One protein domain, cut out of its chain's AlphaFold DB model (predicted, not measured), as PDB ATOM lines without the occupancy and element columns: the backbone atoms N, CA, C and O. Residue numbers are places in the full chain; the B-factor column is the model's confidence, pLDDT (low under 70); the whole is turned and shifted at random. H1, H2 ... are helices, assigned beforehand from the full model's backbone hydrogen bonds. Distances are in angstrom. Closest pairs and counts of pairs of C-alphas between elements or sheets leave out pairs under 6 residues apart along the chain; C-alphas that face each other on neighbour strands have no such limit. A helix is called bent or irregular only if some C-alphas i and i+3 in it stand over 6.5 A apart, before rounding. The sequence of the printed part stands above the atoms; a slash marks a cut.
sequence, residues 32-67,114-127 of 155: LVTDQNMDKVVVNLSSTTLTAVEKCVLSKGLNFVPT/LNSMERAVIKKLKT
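This is residues 32 to 67 and 114 to 127 of the 155 residues of an uncharacterized protein of Trichuris suis (pig whipworm) (UniProt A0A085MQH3). Three short helices are stacked in a row, with H2 in the middle, H1 on one side of it and H3 on the other, each turned well off the line of the next. The link of residues 42 to 51 swings out to Ser 47 and folds back to H2, while residues 60 to 67 run from the end of H2 towards the level of H3, where the printed part is cut. The printed part has 50 residues, with three named helices in the order H1, H2, H3 and no named strand; the class is all helix, with 26 of the 50 residues in the helices. The whole is compact, with a radius of gyration of the C-alphas of 10.9 A, and rounded, with spans of 27 by 26 by 18 A.

The printed part begins at Leu 32, and H1 holds residues 35 to 41, from C-alpha 35 at (383.407, 258.824, 310.229) to C-alpha 41, 11.0 A away. H1 is irregular: C-alphas 36 and 39 are 7.3 A apart, against about 5 A in a regular helix, and its line is a rough one. H2 holds residues 52 to 59 and measures 10.3 A from first to last C-alpha, beginning with C-alpha 52 at (388.348, 255.345, 304.210). H3, the longest helix, holds residues 116 to 126 and measures 15.6 A, ending with C-alpha 126 at (386.370, 242.981, 292.905).

H1 and H2 touch, and their closest C-alphas, those of Val 41 and Ser 59, are 5.8 A apart. Their lines stand at a steep tilt of 43 degrees, and they run the same way. H2 and H3 touch, with the closest C-alphas, those of Val 57 and Glu 118, 6.3 A apart. The lines of H2 and H3 are about perpendicular, but only just, at 73 degrees. H1 and H3 are apart. In H2 and H3 every O i to N i+4 pair is within hydrogen-bond range; in H1 1 of 3 such pairs is, and 2 of 4 O i to N i+3 pairs are.

The two C-alphas farthest apart are those of Ser 47 and Thr 67, at 30.8 A. The link from H1 to H2, with 10 residues between them, is short. The link from H2 to H3 is across the cut: residues 68 to 113 are not printed, and C-alphas 67 and 114 are 7.4 A apart. The mean pLDDT of the printed part is 78.3, and residues 32 to 38 are under 70.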
ATOM      1  N   LEU A  32     373.809 259.607 307.861       44.97
ATOM      2  CA  LEU A  32     375.073 260.317 307.877       44.97
ATOM      3  C   LEU A  32     375.955 259.479 308.802       44.97
ATOM      4  O   LEU A  32     375.895 259.594 310.024       44.97
ATOM      5  N   VAL A  33     376.638 258.491 308.222       46.38
ATOM      6  CA  VAL A  33     377.663 257.721 308.902       46.38
ATOM      7  C   VAL A  33     378.774 258.741 309.045       46.38
ATOM      8  O   VAL A  33     379.601 258.909 308.154       46.38
ATOM      9  N   THR A  34     378.708 259.511 310.129       48.88
ATOM     10  CA  THR A  34     379.863 260.237 310.620       48.88
ATOM     11  C   THR A  34     380.988 259.217 310.739       48.88
ATOM     12  O   THR A  34     380.750 258.056 311.088       48.88
ATOM     13  N   ASP A  35     382.193 259.638 310.371       52.69
ATOM     14  CA  ASP A  35     383.407 258.824 310.229       52.69
ATOM     15  C   ASP A  35     383.581 257.763 311.343       52.69
ATOM     16  O   ASP A  35     383.956 256.620 311.090       52.69
ATOM     17  N   GLN A  36     383.120 258.084 312.556       54.09
ATOM     18  CA  GLN A  36     383.129 257.238 313.752       54.09
ATOM     19  C   GLN A  36     382.231 255.981 313.729       54.09
ATOM     20  O   GLN A  36     382.262 255.197 314.679       54.09
ATOM     21  N   ASN A  37     381.403 255.756 312.703       63.38
ATOM     22  CA  ASN A  37     380.462 254.622 312.663       63.38
ATOM     23  C   ASN A  37     380.691 253.665 311.475       63.38
ATOM     24  O   ASN A  37     379.976 252.672 311.333       63.38
ATOM     25  N   MET A  38     381.703 253.921 310.637       68.81
ATOM     26  CA  MET A  38     382.063 253.055 309.502       68.81
ATOM     27  C   MET A  38     382.492 251.657 309.966       68.81
ATOM     28  O   MET A  38     382.073 250.669 309.370       68.81
ATOM     29  N   ASP A  39     383.241 251.563 311.069       71.56
ATOM     30  CA  ASP A  39     383.761 250.289 311.594       71.56
ATOM     31  C   ASP A  39     382.675 249.387 312.202       71.56
ATOM     32  O   ASP A  39     382.843 248.172 312.277       71.56
ATOM     33  N   LYS A  40     381.525 249.955 312.596       73.75
ATOM     34  CA  LYS A  40     380.364 249.162 313.044       73.75
ATOM     35  C   LYS A  40     379.563 248.597 311.872       73.75
ATOM     36  O   LYS A  40     378.857 247.607 312.034       73.75
ATOM     37  N   VAL A  41     379.622 249.257 310.714       74.25
ATOM     38  CA  VAL A  41     378.880 248.872 309.502       74.25
ATOM     39  C   VAL A  41     379.717 247.950 308.615       74.25
ATOM     40  O   VAL A  41     379.175 247.039 307.996       74.25
ATOM     41  N   VAL A  42     381.030 248.178 308.562       76.69
ATOM     42  CA  VAL A  42     381.993 247.423 307.758       76.69
ATOM     43  C   VAL A  42     383.049 246.850 308.691       76.69
ATOM     44  O   VAL A  42     383.988 247.536 309.087       76.69
ATOM     45  N   VAL A  43     382.905 245.569 309.016       79.44
ATOM     46  CA  VAL A  43     383.902 244.837 309.801       79.44
ATOM     47  C   VAL A  43     384.903 244.208 308.839       79.44
ATOM     48  O   VAL A  43     384.549 243.353 308.027       79.44
ATOM     49  N   ASN A  44     386.159 244.643 308.917       84.00
ATOM     50  CA  ASN A  44     387.237 244.039 308.149       84.00
ATOM     51  C   ASN A  44     387.822 242.849 308.911       84.00
ATOM     52  O   ASN A  44     388.437 243.029 309.957       84.00
ATOM     53  N   LEU A  45     387.651 241.650 308.361       82.44
ATOM     54  CA  LEU A  45     388.187 240.406 308.922       82.44
ATOM     55  C   LEU A  45     389.424 239.905 308.162       82.44
ATOM     56  O   LEU A  45     389.935 238.827 308.448       82.44
ATOM     57  N   SER A  46     389.898 240.679 307.184       77.94
ATOM     58  CA  SER A  46     391.125 240.390 306.444       77.94
ATOM     59  C   SER A  46     392.334 241.065 307.093       77.94
ATOM     60  O   SER A  46     392.207 242.083 307.773       77.94
ATOM     61  N   SER A  47     393.528 240.551 306.803       78.81
ATOM     62  CA  SER A  47     394.800 241.198 307.152       78.81
ATOM     63  C   SER A  47     395.081 242.464 306.331       78.81
ATOM     64  O   SER A  47     395.986 243.228 306.662       78.81
ATOM     65  N   THR A  48     394.318 242.716 305.261       82.62
ATOM     66  CA  THR A  48     394.497 243.898 304.411       82.62
ATOM     67  C   THR A  48     393.784 245.101 305.003       82.62
ATOM     68  O   THR A  48     392.607 245.020 305.339       82.62
ATOM     69  N   THR A  49     394.460 246.241 305.117       83.50
ATOM     70  CA  THR A  49     393.834 247.468 305.619       83.50
ATOM     71  C   THR A  49     392.900 248.070 304.565       83.50
ATOM     72  O   THR A  49     393.248 248.184 303.390       83.50
ATOM     73  N   LEU A  50     391.688 248.447 304.984       83.56
ATOM     74  CA  LEU A  50     390.727 249.147 304.131       83.56
ATOM     75  C   LEU A  50     390.897 250.657 304.282       83.56
ATOM     76  O   LEU A  50     390.862 251.189 305.394       83.56
ATOM     77  N   THR A  51     391.022 251.347 303.155       86.44
ATOM     78  CA  THR A  51     391.026 252.814 303.097       86.44
ATOM     79  C   THR A  51     389.655 253.392 303.466       86.44
ATOM     80  O   THR A  51     388.628 252.725 303.335       86.44
ATOM     81  N   ALA A  52     389.606 254.664 303.879       84.44
ATOM     82  CA  ALA A  52     388.348 255.345 304.210       84.44
ATOM     83  C   ALA A  52     387.339 255.325 303.042       84.44
ATOM     84  O   ALA A  52     386.142 255.127 303.249       84.44
ATOM     85  N   VAL A  53     387.821 255.445 301.799       84.00
ATOM     86  CA  VAL A  53     386.973 255.379 300.597       84.00
ATOM     87  C   VAL A  53     386.444 253.959 300.364       84.00
ATOM     88  O   VAL A  53     385.270 253.798 300.039       84.00
ATOM     89  N   GLU A  54     387.264 252.921 300.574       85.19
ATOM     90  CA  GLU A  54     386.814 251.520 300.513       85.19
ATOM     91  C   GLU A  54     385.748 251.234 301.579       85.19
ATOM     92  O   GLU A  54     384.703 250.671 301.251       85.19
ATOM     93  N   LYS A  55     385.947 251.693 302.821       85.31
ATOM     94  CA  LYS A  55     384.944 251.576 303.892       85.31
ATOM     95  C   LYS A  55     383.650 252.322 303.553       85.31
ATOM     96  O   LYS A  55     382.570 251.775 303.752       85.31
ATOM     97  N   CYS A  56     383.740 253.523 302.979       82.88
ATOM     98  CA  CYS A  56     382.580 254.310 302.553       82.88
ATOM     99  C   CYS A  56     381.775 253.622 301.442       82.88
ATOM    100  O   CYS A  56     380.549 253.580 301.476       82.88
ATOM    101  N   VAL A  57     382.455 253.022 300.466       85.50
ATOM    102  CA  VAL A  57     381.797 252.257 299.402       85.50
ATOM    103  C   VAL A  57     381.137 250.994 299.957       85.50
ATOM    104  O   VAL A  57     380.000 250.693 299.598       85.50
ATOM    105  N   LEU A  58     381.824 250.268 300.841       83.62
ATOM    106  CA  LEU A  58     381.308 249.042 301.449       83.62
ATOM    107  C   LEU A  58     380.145 249.314 302.415       83.62
ATOM    108  O   LEU A  58     379.223 248.502 302.496       83.62
ATOM    109  N   SER A  59     380.131 250.467 303.091       83.19
ATOM    110  CA  SER A  59     379.068 250.838 304.035       83.19
ATOM    111  C   SER A  59     377.725 251.126 303.358       83.19
ATOM    112  O   SER A  59     376.682 250.993 304.001       83.19
ATOM    113  N   LYS A  60     377.717 251.408 302.044       82.31
ATOM    114  CA  LYS A  60     376.486 251.442 301.226       82.31
ATOM    115  C   LYS A  60     375.771 250.083 301.208       82.31
ATOM    116  O   LYS A  60     374.555 250.023 301.017       82.31
ATOM    117  N   GLY A  61     376.511 249.004 301.465       78.00
ATOM    118  CA  GLY A  61     375.996 247.657 301.660       78.00
ATOM    119  C   GLY A  61     375.633 246.928 300.368       78.00
ATOM    120  O   GLY A  61     375.584 247.484 299.276       78.00
ATOM    121  N   LEU A  62     375.324 245.639 300.508       75.88
ATOM    122  CA  LEU A  62     375.050 244.737 299.380       75.88
ATOM    123  C   LEU A  62     373.718 244.994 298.656       75.88
ATOM    124  O   LEU A  62     373.495 244.445 297.586       75.88
ATOM    125  N   ASN A  63     372.824 245.803 299.234       75.62
ATOM    126  CA  ASN A  63     371.582 246.218 298.569       75.62
ATOM    127  C   ASN A  63     371.785 247.452 297.676       75.62
ATOM    128  O   ASN A  63     370.843 247.904 297.028       75.62
ATOM    129  N   PHE A  64     372.987 248.029 297.670       80.38
ATOM    130  CA  PHE A  64     373.304 249.146 296.802       80.38
ATOM    131  C   PHE A  64     373.495 248.646 295.368       80.38
ATOM    132  O   PHE A  64     374.383 247.842 295.093       80.38
ATOM    133  N   VAL A  65     372.666 249.143 294.448       78.44
ATOM    134  CA  VAL A  65     372.723 248.795 293.023       78.44
ATOM    135  C   VAL A  65     373.374 249.952 292.265       78.44
ATOM    136  O   VAL A  65     372.757 251.011 292.148       78.44
ATOM    137  N   PRO A  66     374.608 249.804 291.751       78.94
ATOM    138  CA  PRO A  66     375.246 250.840 290.947       78.94
ATOM    139  C   PRO A  66     374.417 251.183 289.705       78.94
ATOM    140  O   PRO A  66     374.125 250.299 288.901       78.94
ATOM    141  N   THR A  67     374.100 252.463 289.501       80.50
ATOM    142  CA  THR A  67     373.419 252.906 288.279       80.50
ATOM    143  C   THR A  67     374.375 252.731 287.089       80.50
ATOM    144  O   THR A  67     375.507 253.257 287.130       80.50
ATOM    145  N   LEU A 114     376.987 256.682 291.977       82.12
ATOM    146  CA  LEU A 114     378.404 256.526 292.290       82.12
ATOM    147  C   LEU A 114     379.253 257.512 291.503       82.12
ATOM    148  O   LEU A 114     379.125 257.604 290.270       82.12
ATOM    149  N   ASN A 115     380.203 258.131 292.199       84.56
ATOM    150  CA  ASN A 115     381.239 258.947 291.576       84.56
ATOM    151  C   ASN A 115     382.324 258.075 290.894       84.56
ATOM    152  O   ASN A 115     382.350 256.847 291.021       84.56
ATOM    153  N   SER A 116     383.212 258.709 290.121       84.06
ATOM    154  CA  SER A 116     384.296 258.025 289.392       84.06
ATOM    155  C   SER A 116     385.232 257.236 290.320       84.06
ATOM    156  O   SER A 116     385.549 256.076 290.045       84.06
ATOM    157  N   MET A 117     385.618 257.839 291.450       85.94
ATOM    158  CA  MET A 117     386.537 257.244 292.423       85.94
ATOM    159  C   MET A 117     385.927 256.009 293.088       85.94
ATOM    160  O   MET A 117     386.557 254.958 293.140       85.94
ATOM    161  N   GLU A 118     384.671 256.090 293.521       85.06
ATOM    162  CA  GLU A 118     383.934 254.977 294.118       85.06
ATOM    163  C   GLU A 118     383.806 253.805 293.141       85.06
ATOM    164  O   GLU A 118     383.997 252.655 293.529       85.06
ATOM    165  N   ARG A 119     383.550 254.068 291.850       86.94
ATOM    166  CA  ARG A 119     383.517 253.007 290.825       86.94
ATOM    167  C   ARG A 119     384.874 252.337 290.645       86.94
ATOM    168  O   ARG A 119     384.925 251.114 290.515       86.94
ATOM    169  N   ALA A 120     385.956 253.114 290.629       87.88
ATOM    170  CA  ALA A 120     387.312 252.577 290.546       87.88
ATOM    171  C   ALA A 120     387.635 251.704 291.766       87.88
ATOM    172  O   ALA A 120     388.173 250.607 291.615       87.88
ATOM    173  N   VAL A 121     387.217 252.141 292.956       88.62
ATOM    174  CA  VAL A 121     387.349 251.386 294.204       88.62
ATOM    175  C   VAL A 121     386.571 250.072 294.148       88.62
ATOM    176  O   VAL A 121     387.158 249.031 294.414       88.62
ATOM    177  N   ILE A 122     385.303 250.069 293.714       86.19
ATOM    178  CA  ILE A 122     384.532 248.823 293.538       86.19
ATOM    179  C   ILE A 122     385.247 247.873 292.573       86.19
ATOM    180  O   ILE A 122     385.344 246.678 292.846       86.19
ATOM    181  N   LYS A 123     385.762 248.386 291.450       87.62
ATOM    182  CA  LYS A 123     386.486 247.568 290.467       87.62
ATOM    183  C   LYS A 123     387.749 246.948 291.076       87.62
ATOM    184  O   LYS A 123     387.978 245.762 290.886       87.62
ATOM    185  N   LYS A 124     388.516 247.727 291.845       87.38
ATOM    186  CA  LYS A 124     389.723 247.271 292.550       87.38
ATOM    187  C   LYS A 124     389.413 246.259 293.657       87.38
ATOM    188  O   LYS A 124     390.165 245.309 293.850       87.38
ATOM    189  N   LEU A 125     388.317 246.451 294.390       83.94
ATOM    190  CA  LEU A 125     387.875 245.509 295.417       83.94
ATOM    191  C   LEU A 125     387.452 244.173 294.793       83.94
ATOM    192  O   LEU A 125     387.827 243.132 295.311       83.94
ATOM    193  N   LYS A 126     386.764 244.196 293.642       82.69
ATOM    194  CA  LYS A 126     386.370 242.981 292.905       82.69
ATOM    195  C   LYS A 126     387.548 242.143 292.402       82.69
ATOM    196  O   LYS A 126     387.394 240.941 292.253       82.69
ATOM    197  N   THR A 127     388.691 242.761 292.111       82.75
ATOM    198  CA  THR A 127     389.890 242.048 291.635       82.75
ATOM    199  C   THR A 127     390.695 241.385 292.753       82.75
ATOM    200  O   THR A 127     391.601 240.614 292.465       82.75
TER     201      THR A 127